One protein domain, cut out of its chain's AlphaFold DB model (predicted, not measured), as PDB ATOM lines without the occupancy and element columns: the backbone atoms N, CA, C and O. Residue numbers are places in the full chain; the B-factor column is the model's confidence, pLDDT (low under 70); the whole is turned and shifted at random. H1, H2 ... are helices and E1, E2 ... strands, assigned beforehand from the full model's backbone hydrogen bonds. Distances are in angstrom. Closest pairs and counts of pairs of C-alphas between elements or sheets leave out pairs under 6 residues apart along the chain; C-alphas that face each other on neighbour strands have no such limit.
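Overview. This is residues 518 to 600 of the 606 residues of an uncharacterized protein of Acidobacteria bacterium RIFCSPLOWO2_12_FULL_66_21 (UniProt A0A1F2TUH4). What shape is this? One strongly twisted sheet of four strands makes a wall with H1 slanting over one face; the short H2 and H3 sit off the sheet, where E1 ends and E2 begins, with H2 packed on H1. What is printed? The printed part has 83 residues, with H1, E1, H2, H3, E2, E3 and E4 in that order; the class is mixed, and the sheet runs E1 E2 E3 E4, antiparallel throughout. How large is it? It is compact, with a radius of gyration of the C-alphas of 12.6 A and spans of 37 by 28 by 19 A.

Along the chain. What comes first? H1, residues 518 to 530, starts at C-alpha 518 (2.692, 34.143, -24.227) and is 17.8 A long. E1, residues 540 to 543, is 9.6 A, H2, residues 545 to 550, 8.7 A, and H3, residues 556 to 562, 9.9 A. What follows? E2, residues 566 to 571, is 16.5 A long. E3, residues 581 to 587, and E4, residues 593 to 599, are each 19.2 A; C-alpha 599 is at (-3.485, 23.460, -17.925).

Arrangement. Where is H1? In two layers, a helix on one face of a sheet, H1 lies over E3 and E4 at a height over the sheet of 8.3 A; its closest C-alpha pair with E4 is Arg 522 and Val 598, 6.4 A. How do the helices meet? H1 touches H2, closest at the C-alphas of Ala 524 and Leu 548, 5.3 A. H2 and H3, a helical hairpin, only just touch, with 3 pairs of C-alphas within 8 A, the closest Leu 545 and Leu 562, 7.2 A. In H1, H2 and H3 every O i to N i+4 pair is within hydrogen-bond range. Which atoms join the strands? N 543 and O 567 of E1 and E2 are 2.8 A apart, within hydrogen-bond range. E2, E3 and E4 form a meander, each strand the antiparallel neighbour of the one before, with N 568 and O 585 at 2.8 A and N 584 and O 596 at 2.8 A.

Size, cuts and confidence. How far does it reach? The two C-alphas farthest apart, of Pro 556 and Ser 576, are 38.6 A apart. Is it continuous and confident? The printed part has no cut, no link is long, and no printed residue is under 70 in pLDDT.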
ATOM      1  N   VAL A 518       3.238  35.510 -24.241       96.62
ATOM      2  CA  VAL A 518       2.692  34.143 -24.227       96.62
ATOM      3  C   VAL A 518       2.237  33.749 -22.818       96.62
ATOM      4  O   VAL A 518       1.157  33.185 -22.657       96.62
ATOM      5  N   LYS A 519       3.017  34.090 -21.783       96.31
ATOM      6  CA  LYS A 519       2.648  33.832 -20.382       96.31
ATOM      7  C   LYS A 519       1.395  34.592 -19.956       96.31
ATOM      8  O   LYS A 519       0.535  34.000 -19.314       96.31
ATOM      9  N   GLU A 520       1.300  35.870 -20.311       97.38
ATOM     10  CA  GLU A 520       0.149  36.726 -20.010       97.38
ATOM     11  C   GLU A 520      -1.117  36.196 -20.688       97.38
ATOM     12  O   GLU A 520      -2.147  36.061 -20.035       97.38
ATOM     13  N   VAL A 521      -1.031  35.798 -21.964       97.06
ATOM     14  CA  VAL A 521      -2.163  35.184 -22.677       97.06
ATOM     15  C   VAL A 521      -2.554  33.846 -22.065       97.06
ATOM     16  O   VAL A 521      -3.742  33.588 -21.899       97.06
ATOM     17  N   ARG A 522      -1.583  33.008 -21.684       96.06
ATOM     18  CA  ARG A 522      -1.858  31.732 -21.011       96.06
ATOM     19  C   ARG A 522      -2.553  31.946 -19.667       96.06
ATOM     20  O   ARG A 522      -3.531  31.259 -19.392       96.06
ATOM     21  N   ALA A 523      -2.086  32.903 -18.866       96.06
ATOM     22  CA  ALA A 523      -2.680  33.240 -17.576       96.06
ATOM     23  C   ALA A 523      -4.097  33.822 -17.729       96.06
ATOM     24  O   ALA A 523      -5.019  33.356 -17.063       96.06
ATOM     25  N   ALA A 524      -4.291  34.772 -18.650       96.81
ATOM     26  CA  ALA A 524      -5.598  35.364 -18.936       96.81
ATOM     27  C   ALA A 524      -6.588  34.318 -19.472       96.81
ATOM     28  O   ALA A 524      -7.715  34.219 -18.993       96.81
ATOM     29  N   ALA A 525      -6.159  33.476 -20.418       95.88
ATOM     30  CA  ALA A 525      -6.987  32.399 -20.949       95.88
ATOM     31  C   ALA A 525      -7.334  31.377 -19.863       95.88
ATOM     32  O   ALA A 525      -8.475  30.935 -19.795       95.88
ATOM     33  N   GLN A 526      -6.388  31.028 -18.987       94.75
ATOM     34  CA  GLN A 526      -6.656  30.144 -17.858       94.75
ATOM     35  C   GLN A 526      -7.684  30.749 -16.896       94.75
ATOM     36  O   GLN A 526      -8.567  30.020 -16.467       94.75
ATOM     37  N   ALA A 527      -7.628  32.054 -16.612       95.12
ATOM     38  CA  ALA A 527      -8.600  32.731 -15.751       95.12
ATOM     39  C   ALA A 527     -10.008  32.785 -16.378       95.12
ATOM     40  O   ALA A 527     -10.988  32.440 -15.717       95.12
ATOM     41  N   VAL A 528     -10.116  33.121 -17.671       95.19
ATOM     42  CA  VAL A 528     -11.392  33.073 -18.419       95.19
ATOM     43  C   VAL A 528     -11.938  31.645 -18.454       95.19
ATOM     44  O   VAL A 528     -13.134  31.414 -18.280       95.19
ATOM     45  N   LEU A 529     -11.053  30.660 -18.626       93.12
ATOM     46  CA  LEU A 529     -11.430  29.258 -18.589       93.12
ATOM     47  C   LEU A 529     -11.816  28.804 -17.156       93.12
ATOM     48  O   LEU A 529     -12.688  27.960 -17.011       93.12
ATOM     49  N   GLN A 530     -11.215  29.393 -16.124       92.00
ATOM     50  CA  GLN A 530     -11.553  29.324 -14.692       92.00
ATOM     51  C   GLN A 530     -13.033  29.612 -14.388       92.00
ATOM     52  O   GLN A 530     -13.718  28.873 -13.684       92.00
ATOM     53  N   ALA A 531     -13.513  30.724 -14.936       93.50
ATOM     54  CA  ALA A 531     -14.732  31.393 -14.488       93.50
ATOM     55  C   ALA A 531     -16.056  30.728 -14.918       93.50
ATOM     56  O   ALA A 531     -17.122  31.191 -14.531       93.50
ATOM     57  N   GLU A 532     -16.022  29.664 -15.719       90.94
ATOM     58  CA  GLU A 532     -17.222  29.052 -16.306       90.94
ATOM     59  C   GLU A 532     -17.196  27.531 -16.051       90.94
ATOM     60  O   GLU A 532     -16.652  26.780 -16.867       90.94
ATOM     61  N   PRO A 533     -17.704  27.080 -14.888       79.69
ATOM     62  CA  PRO A 533     -17.521  25.711 -14.391       79.69
ATOM     63  C   PRO A 533     -18.320  24.645 -15.164       79.69
ATOM     64  O   PRO A 533     -17.834  23.524 -15.339       79.69
ATOM     65  N   ASP A 534     -19.498  24.990 -15.695       82.31
ATOM     66  CA  ASP A 534     -20.372  24.057 -16.418       82.31
ATOM     67  C   ASP A 534     -20.067  24.030 -17.918       82.31
ATOM     68  O   ASP A 534     -20.503  24.888 -18.687       82.31
ATOM     69  N   ARG A 535     -19.293  23.024 -18.356       80.62
ATOM     70  CA  ARG A 535     -18.837  22.915 -19.753       80.62
ATOM     71  C   ARG A 535     -19.182  21.590 -20.422       80.62
ATOM     72  O   ARG A 535     -18.790  20.532 -19.914       80.62
ATOM     73  N   PRO A 536     -19.786  21.620 -21.628       85.44
ATOM     74  CA  PRO A 536     -20.054  20.414 -22.402       85.44
ATOM     75  C   PRO A 536     -18.769  19.654 -22.781       85.44
ATOM     76  O   PRO A 536     -17.652  20.181 -22.796       85.44
ATOM     77  N   ARG A 537     -18.920  18.363 -23.110       80.06
ATOM     78  CA  ARG A 537     -17.807  17.490 -23.540       80.06
ATOM     79  C   ARG A 537     -17.130  17.968 -24.830       80.06
ATOM     80  O   ARG A 537     -15.919  17.824 -24.951       80.06
ATOM     81  N   ARG A 538     -17.885  18.551 -25.768       83.19
ATOM     82  CA  ARG A 538     -17.351  19.258 -26.941       83.19
ATOM     83  C   ARG A 538     -17.461  20.750 -26.676       83.19
ATOM     84  O   ARG A 538     -18.543  21.314 -26.782       83.19
ATOM     85  N   TYR A 539     -16.350  21.347 -26.271       84.94
ATOM     86  CA  TYR A 539     -16.276  22.769 -25.972       84.94
ATOM     87  C   TYR A 539     -15.282  23.421 -26.927       84.94
ATOM     88  O   TYR A 539     -14.081  23.137 -26.873       84.94
ATOM     89  N   GLU A 540     -15.817  24.254 -27.814       94.00
ATOM     90  CA  GLU A 540     -15.081  25.172 -28.672       94.00
ATOM     91  C   GLU A 540     -15.624  26.574 -28.389       94.00
ATOM     92  O   GLU A 540     -16.781  26.863 -28.689       94.00
ATOM     93  N   ARG A 541     -14.811  27.426 -27.760       94.38
ATOM     94  CA  ARG A 541     -15.195  28.803 -27.423       94.38
ATOM     95  C   ARG A 541     -14.239  29.777 -28.082       94.38
ATOM     96  O   ARG A 541     -13.028  29.694 -27.885       94.38
ATOM     97  N   SER A 542     -14.794  30.722 -28.833       96.44
ATOM     98  CA  SER A 542     -14.051  31.900 -29.274       96.44
ATOM     99  C   SER A 542     -13.925  32.854 -28.089       96.44
ATOM    100  O   SER A 542     -14.941  33.276 -27.549       96.44
ATOM    101  N   ILE A 543     -12.697  33.170 -27.683       97.12
ATOM    102  CA  ILE A 543     -12.410  34.104 -26.591       97.12
ATOM    103  C   ILE A 543     -12.113  35.465 -27.217       97.12
ATOM    104  O   ILE A 543     -11.204  35.586 -28.047       97.12
ATOM    105  N   ALA A 544     -12.882  36.488 -26.853       97.31
ATOM    106  CA  ALA A 544     -12.647  37.839 -27.358       97.31
ATOM    107  C   ALA A 544     -11.460  38.498 -26.634       97.31
ATOM    108  O   ALA A 544     -11.203  38.236 -25.459       97.31
ATOM    109  N   LEU A 545     -10.745  39.405 -27.311       97.56
ATOM    110  CA  LEU A 545      -9.630  40.137 -26.694       97.56
ATOM    111  C   LEU A 545     -10.080  40.942 -25.461       97.56
ATOM    112  O   LEU A 545      -9.331  41.032 -24.494       97.56
ATOM    113  N   SER A 546     -11.302  41.480 -25.473       97.56
ATOM    114  CA  SER A 546     -11.896  42.192 -24.336       97.56
ATOM    115  C   SER A 546     -12.129  41.294 -23.117       97.56
ATOM    116  O   SER A 546     -11.937  41.754 -21.997       97.56
ATOM    117  N   GLU A 547     -12.479  40.017 -23.311       97.25
ATOM    118  CA  GLU A 547     -12.630  39.048 -22.212       97.25
ATOM    119  C   GLU A 547     -11.278  38.750 -21.557       97.25
ATOM    120  O   GLU A 547     -11.174  38.705 -20.333       97.25
ATOM    121  N   LEU A 548     -10.225  38.585 -22.367       97.44
ATOM    122  CA  LEU A 548      -8.872  38.411 -21.839       97.44
ATOM    123  C   LEU A 548      -8.382  39.675 -21.134       97.44
ATOM    124  O   LEU A 548      -7.724  39.572 -20.103       97.44
ATOM    125  N   ASP A 549      -8.701  40.858 -21.659       97.69
ATOM    126  CA  ASP A 549      -8.304  42.125 -21.046       97.69
ATOM    127  C   ASP A 549      -9.010  42.378 -19.705       97.69
ATOM    128  O   ASP A 549      -8.393  42.866 -18.759       97.69
ATOM    129  N   ALA A 550     -10.273  41.953 -19.576       97.56
ATOM    130  CA  ALA A 550     -11.040  42.057 -18.334       97.56
ATOM    131  C   ALA A 550     -10.397  41.307 -17.151       97.56
ATOM    132  O   ALA A 550     -10.656  41.642 -15.998       97.56
ATOM    133  N   THR A 551      -9.517  40.333 -17.413       97.06
ATOM    134  CA  THR A 551      -8.748  39.650 -16.358       97.06
ATOM    135  C   THR A 551      -7.694  40.545 -15.694       97.06
ATOM    136  O   THR A 551      -7.153  40.177 -14.655       97.06
ATOM    137  N   GLY A 552      -7.344  41.686 -16.303       96.75
ATOM    138  CA  GLY A 552      -6.273  42.573 -15.839       96.75
ATOM    139  C   GLY A 552      -4.854  42.023 -16.041       96.75
ATOM    140  O   GLY A 552      -3.885  42.693 -15.689       96.75
ATOM    141  N   ALA A 553      -4.701  40.826 -16.621       96.50
ATOM    142  CA  ALA A 553      -3.406  40.160 -16.775       96.50
ATOM    143  C   ALA A 553      -2.623  40.573 -18.039       96.50
ATOM    144  O   ALA A 553      -1.452  40.215 -18.172       96.50
ATOM    145  N   LEU A 554      -3.239  41.298 -18.984       97.94
ATOM    146  CA  LEU A 554      -2.620  41.640 -20.270       97.94
ATOM    147  C   LEU A 554      -1.880  42.984 -20.239       97.94
ATOM    148  O   LEU A 554      -2.480  44.049 -20.072       97.94
ATOM    149  N   SER A 555      -0.583  42.963 -20.541       97.88
ATOM    150  CA  SER A 555       0.199  44.184 -20.752       97.88
ATOM    151  C   SER A 555      -0.148  44.874 -22.084       97.88
ATOM    152  O   SER A 555      -0.598  44.223 -23.036       97.88
ATOM    153  N   PRO A 556       0.143  46.184 -22.245       98.06
ATOM    154  CA  PRO A 556      -0.078  46.895 -23.510       98.06
ATOM    155  C   PRO A 556       0.632  46.262 -24.717       98.06
ATOM    156  O   PRO A 556       0.145  46.342 -25.847       98.06
ATOM    157  N   ARG A 557       1.785  45.614 -24.495       97.62
ATOM    158  CA  ARG A 557       2.524  44.898 -25.546       97.62
ATOM    159  C   ARG A 557       1.753  43.667 -26.013       97.62
ATOM    160  O   ARG A 557       1.650  43.441 -27.214       97.62
ATOM    161  N   THR A 558       1.179  42.920 -25.080       97.94
ATOM    162  CA  THR A 558       0.393  41.717 -25.367       97.94
ATOM    163  C   THR A 558      -0.923  42.055 -26.048       97.94
ATOM    164  O   THR A 558      -1.272  41.410 -27.032       97.94
ATOM    165  N   LYS A 559      -1.594  43.136 -25.630       98.12
ATOM    166  CA  LYS A 559      -2.785  43.654 -26.327       98.12
ATOM    167  C   LYS A 559      -2.491  43.986 -27.791       98.12
ATOM    168  O   LYS A 559      -3.262  43.622 -28.671       98.12
ATOM    169  N   ARG A 560      -1.352  44.633 -28.063       97.75
ATOM    170  CA  ARG A 560      -0.903  44.939 -29.434       97.75
ATOM    171  C   ARG A 560      -0.563  43.681 -30.235       97.75
ATOM    172  O   ARG A 560      -0.842  43.621 -31.426       97.75
ATOM    173  N   TRP A 561       0.058  42.697 -29.595       97.56
ATOM    174  CA  TRP A 561       0.377  41.425 -30.238       97.56
ATOM    175  C   TRP A 561      -0.882  40.637 -30.616       97.56
ATOM    176  O   TRP A 561      -0.923  40.033 -31.684       97.56
ATOM    177  N   LEU A 562      -1.913  40.692 -29.771       97.69
ATOM    178  CA  LEU A 562      -3.196  40.031 -29.994       97.69
ATOM    179  C   LEU A 562      -4.195  40.841 -30.829       97.69
ATOM    180  O   LEU A 562      -5.277  40.323 -31.128       97.69
ATOM    181  N   SER A 563      -3.899  42.087 -31.211       96.56
ATOM    182  CA  SER A 563      -4.854  42.843 -32.019       96.56
ATOM    183  C   SER A 563      -5.034  42.166 -33.378       96.56
ATOM    184  O   SER A 563      -4.075  41.714 -33.994       96.56
ATOM    185  N   ASN A 564      -6.283  42.052 -33.831       96.56
ATOM    186  CA  ASN A 564      -6.666  41.322 -35.046       96.56
ATOM    187  C   ASN A 564      -6.417  39.800 -35.002       96.56
ATOM    188  O   ASN A 564      -6.381  39.157 -36.049       96.56
ATOM    189  N   THR A 565      -6.256  39.204 -33.816       97.12
ATOM    190  CA  THR A 565      -6.154  37.743 -33.676       97.12
ATOM    191  C   THR A 565      -7.494  37.113 -33.304       97.12
ATOM    192  O   THR A 565      -8.299  37.705 -32.584       97.12
ATOM    193  N   ARG A 566      -7.739  35.887 -33.782       97.44
ATOM    194  CA  ARG A 566      -8.887  35.066 -33.371       97.44
ATOM    195  C   ARG A 566      -8.414  33.970 -32.429       97.44
ATOM    196  O   ARG A 566      -7.648  33.100 -32.842       97.44
ATOM    197  N   ILE A 567      -8.890  33.995 -31.189       97.50
ATOM    198  CA  ILE A 567      -8.485  33.058 -30.140       97.50
ATOM    199  C   ILE A 567      -9.617  32.062 -29.912       97.50
ATOM    200  O   ILE A 567     -10.739  32.454 -29.606       97.50
ATOM    201  N   VAL A 568      -9.330  30.773 -30.072       97.19
ATOM    202  CA  VAL A 568     -10.302  29.692 -29.880       97.19
ATOM    203  C   VAL A 568      -9.752  28.699 -28.867       97.19
ATOM    204  O   VAL A 568      -8.695  28.109 -29.083       97.19
ATOM    205  N   ALA A 569     -10.463  28.500 -27.763       96.50
ATOM    206  CA  ALA A 569     -10.167  27.451 -26.801       96.50
ATOM    207  C   ALA A 569     -10.926  26.178 -27.181       96.50
ATOM    208  O   ALA A 569     -12.151  26.183 -27.301       96.50
ATOM    209  N   THR A 570     -10.193  25.082 -27.346       95.62
ATOM    210  CA  THR A 570     -10.744  23.753 -27.635       95.62
ATOM    211  C   THR A 570     -10.395  22.800 -26.503       95.62
ATOM    212  O   THR A 570      -9.250  22.748 -26.052       95.62
ATOM    213  N   ARG A 571     -11.374  22.048 -26.002       91.25
ATOM    214  CA  ARG A 571     -11.127  21.047 -24.955       91.25
ATOM    215  C   ARG A 571     -10.292  19.891 -25.516       91.25
ATOM    216  O   ARG A 571     -10.694  19.242 -26.480       91.25
ATOM    217  N   GLY A 572      -9.135  19.635 -24.910       87.75
ATOM    218  CA  GLY A 572      -8.321  18.453 -25.176       87.75
ATOM    219  C   GLY A 572      -8.897  17.205 -24.502       87.75
ATOM    220  O   GLY A 572      -9.671  17.304 -23.548       87.75
ATOM    221  N   GLY A 573      -8.520  16.020 -24.993       82.94
ATOM    222  CA  GLY A 573      -8.815  14.766 -24.297       82.94
ATOM    223  C   GLY A 573      -8.237  14.792 -22.878       82.94
ATOM    224  O   GLY A 573      -7.137  15.303 -22.675       82.94
ATOM    225  N   GLY A 574      -8.994  14.303 -21.892       77.12
ATOM    226  CA  GLY A 574      -8.504  14.195 -20.516       77.12
ATOM    227  C   GLY A 574      -7.355  13.190 -20.428       77.12
ATOM    228  O   GLY A 574      -7.393  12.157 -21.096       77.12
ATOM    229  N   ASP A 575      -6.338  13.487 -19.619       77.12
ATOM    230  CA  ASP A 575      -5.314  12.495 -19.263       77.12
ATOM    231  C   ASP A 575      -5.908  11.491 -18.257       77.12
ATOM    232  O   ASP A 575      -6.896  11.774 -17.577       77.12
ATOM    233  N   SER A 576      -5.271  10.332 -18.127       79.44
ATOM    234  CA  SER A 576      -5.550   9.259 -17.163       79.44
ATOM    235  C   SER A 576      -5.759   9.731 -15.714       79.44
ATOM    236  O   SER A 576      -6.426   9.056 -14.940       79.44
ATOM    237  N   LYS A 577      -5.233  10.910 -15.354       81.69
ATOM    238  CA  LYS A 577      -5.371  11.547 -14.032       81.69
ATOM    239  C   LYS A 577      -6.606  12.444 -13.873       81.69
ATOM    240  O   LYS A 577      -6.673  13.206 -12.917       81.69
ATOM    241  N   GLY A 578      -7.530  12.450 -14.835       80.94
ATOM    242  CA  GLY A 578      -8.724  13.305 -14.799       80.94
ATOM    243  C   GLY A 578      -8.446  14.800 -15.009       80.94
ATOM    244  O   GLY A 578      -9.376  15.604 -14.990       80.94
ATOM    245  N   GLN A 579      -7.191  15.199 -15.254       82.62
ATOM    246  CA  GLN A 579      -6.860  16.590 -15.554       82.62
ATOM    247  C   GLN A 579      -7.450  16.992 -16.908       82.62
ATOM    248  O   GLN A 579      -7.239  16.331 -17.930       82.62
ATOM    249  N   ARG A 580      -8.204  18.095 -16.902       84.00
ATOM    250  CA  ARG A 580      -8.729  18.725 -18.112       84.00
ATOM    251  C   ARG A 580      -7.647  19.649 -18.673       84.00
ATOM    252  O   ARG A 580      -7.077  20.467 -17.949       84.00
ATOM    253  N   TYR A 581      -7.385  19.536 -19.970       89.31
ATOM    254  CA  TYR A 581      -6.482  20.438 -20.682       89.31
ATOM    255  C   TYR A 581      -7.256  21.133 -21.793       89.31
ATOM    256  O   TYR A 581      -8.123  20.527 -22.429       89.31
ATOM    257  N   TYR A 582      -6.940  22.398 -22.038       92.69
ATOM    258  CA  TYR A 582      -7.493  23.151 -23.156       92.69
ATOM    259  C   TYR A 582      -6.365  23.509 -24.115       92.69
ATOM    260  O   TYR A 582      -5.284  23.923 -23.701       92.69
ATOM    261  N   PHE A 583      -6.618  23.347 -25.406       94.75
ATOM    262  CA  PHE A 583      -5.756  23.860 -26.453       94.75
ATOM    263  C   PHE A 583      -6.241  25.248 -26.842       94.75
ATOM    264  O   PHE A 583      -7.367  25.413 -27.319       94.75
ATOM    265  N   LEU A 584      -5.380  26.239 -26.654       96.50
ATOM    266  CA  LEU A 584      -5.603  27.591 -27.133       96.50
ATOM    267  C   LEU A 584      -5.080  27.681 -28.567       96.50
ATOM    268  O   LEU A 584      -3.886  27.516 -28.799       96.50
ATOM    269  N   SER A 585      -5.963  27.922 -29.530       96.44
ATOM    270  CA  SER A 585      -5.617  28.155 -30.930       96.44
ATOM    271  C   SER A 585      -5.738  29.645 -31.236       96.44
ATOM    272  O   SER A 585      -6.845  30.172 -31.319       96.44
ATOM    273  N   ILE A 586      -4.609  30.323 -31.425       96.94
ATOM    274  CA  ILE A 586      -4.544  31.742 -31.788       96.94
ATOM    275  C   ILE A 586      -4.281  31.840 -33.289       96.94
ATOM    276  O   ILE A 586      -3.238  31.401 -33.770       96.94
ATOM    277  N   SER A 587      -5.229  32.399 -34.033       96.69
ATOM    278  CA  SER A 587      -5.099  32.644 -35.472       96.69
ATOM    279  C   SER A 587      -4.701  34.098 -35.697       96.69
ATOM    280  O   SER A 587      -5.428  35.003 -35.288       96.69
ATOM    281  N   PHE A 588      -3.551  34.312 -36.328       96.00
ATOM    282  CA  PHE A 588      -3.013  35.636 -36.646       96.00
ATOM    283  C   PHE A 588      -3.470  36.099 -38.043       96.00
ATOM    284  O   PHE A 588      -3.871  35.254 -38.847       96.00
ATOM    285  N   PRO A 589      -3.375  37.405 -38.377       93.62
ATOM    286  CA  PRO A 589      -3.840  37.954 -39.662       93.62
ATOM    287  C   PRO A 589      -3.255  37.293 -40.917       93.62
ATOM    288  O   PRO A 589      -3.853  37.352 -41.983       93.62
ATOM    289  N   HIS A 590      -2.102  36.631 -40.803       89.44
ATOM    290  CA  HIS A 590      -1.430  35.923 -41.899       89.44
ATOM    291  C   HIS A 590      -1.842  34.445 -42.025       89.44
ATOM    292  O   HIS A 590      -1.024  33.614 -42.412       89.44
ATOM    293  N   GLU A 591      -3.060  34.098 -41.596       87.88
ATOM    294  CA  GLU A 591      -3.635  32.737 -41.590       87.88
ATOM    295  C   GLU A 591      -2.842  31.680 -40.796       87.88
ATOM    296  O   GLU A 591      -3.197  30.498 -40.767       87.88
ATOM    297  N   ARG A 592      -1.786  32.084 -40.087       88.94
ATOM    298  CA  ARG A 592      -1.006  31.180 -39.244       88.94
ATOM    299  C   ARG A 592      -1.694  30.967 -37.906       88.94
ATOM    300  O   ARG A 592      -2.142  31.914 -37.260       88.94
ATOM    301  N   ARG A 593      -1.742  29.703 -37.487       92.62
ATOM    302  CA  ARG A 593      -2.338  29.275 -36.223       92.62
ATOM    303  C   ARG A 593      -1.243  28.834 -35.267       92.62
ATOM    304  O   ARG A 593      -0.509  27.905 -35.579       92.62
ATOM    305  N   TYR A 594      -1.189  29.465 -34.105       93.81
ATOM    306  CA  TYR A 594      -0.391  29.014 -32.975       93.81
ATOM    307  C   TYR A 594      -1.274  28.194 -32.040       93.81
ATOM    308  O   TYR A 594      -2.370  28.636 -31.689       93.81
ATOM    309  N   ARG A 595      -0.809  27.013 -31.630       93.31
ATOM    310  CA  ARG A 595      -1.504  26.180 -30.643       93.31
ATOM    311  C   ARG A 595      -0.670  26.077 -29.373       93.31
ATOM    312  O   ARG A 595       0.468  25.620 -29.429       93.31
ATOM    313  N   ASP A 596      -1.263  26.440 -28.243       92.50
ATOM    314  CA  ASP A 596      -0.653  26.304 -26.919       92.50
ATOM    315  C   ASP A 596      -1.503  25.420 -26.003       92.50
ATOM    316  O   ASP A 596      -2.725  25.333 -26.162       92.50
ATOM    317  N   LEU A 597      -0.856  24.752 -25.049       91.12
ATOM    318  CA  LEU A 597      -1.528  23.938 -24.039       91.12
ATOM    319  C   LEU A 597      -1.746  24.777 -22.776       91.12
ATOM    320  O   LEU A 597      -0.794  25.276 -22.176       91.12
ATOM    321  N   VAL A 598      -3.001  24.895 -22.350       87.75
ATOM    322  CA  VAL A 598      -3.391  25.558 -21.105       87.75
ATOM    323  C   VAL A 598      -3.857  24.488 -20.122       87.75
ATOM    324  O   VAL A 598      -4.836  23.776 -20.362       87.75
ATOM    325  N   HIS A 599      -3.127  24.356 -19.017       84.12
ATOM    326  CA  HIS A 599      -3.485  23.460 -17.925       84.12
ATOM    327  C   HIS A 599      -4.602  24.082 -17.086       84.12
ATOM    328  O   HIS A 599      -4.523  25.257 -16.732       84.12
ATOM    329  N   THR A 600      -5.619  23.293 -16.735       73.31
ATOM    330  CA  THR A 600      -6.592  23.691 -15.707       73.31
ATOM    331  C   THR A 600      -6.369  22.906 -14.419       73.31
ATOM    332  O   THR A 600      -5.826  21.802 -14.441       73.31
TER     333      THR A 600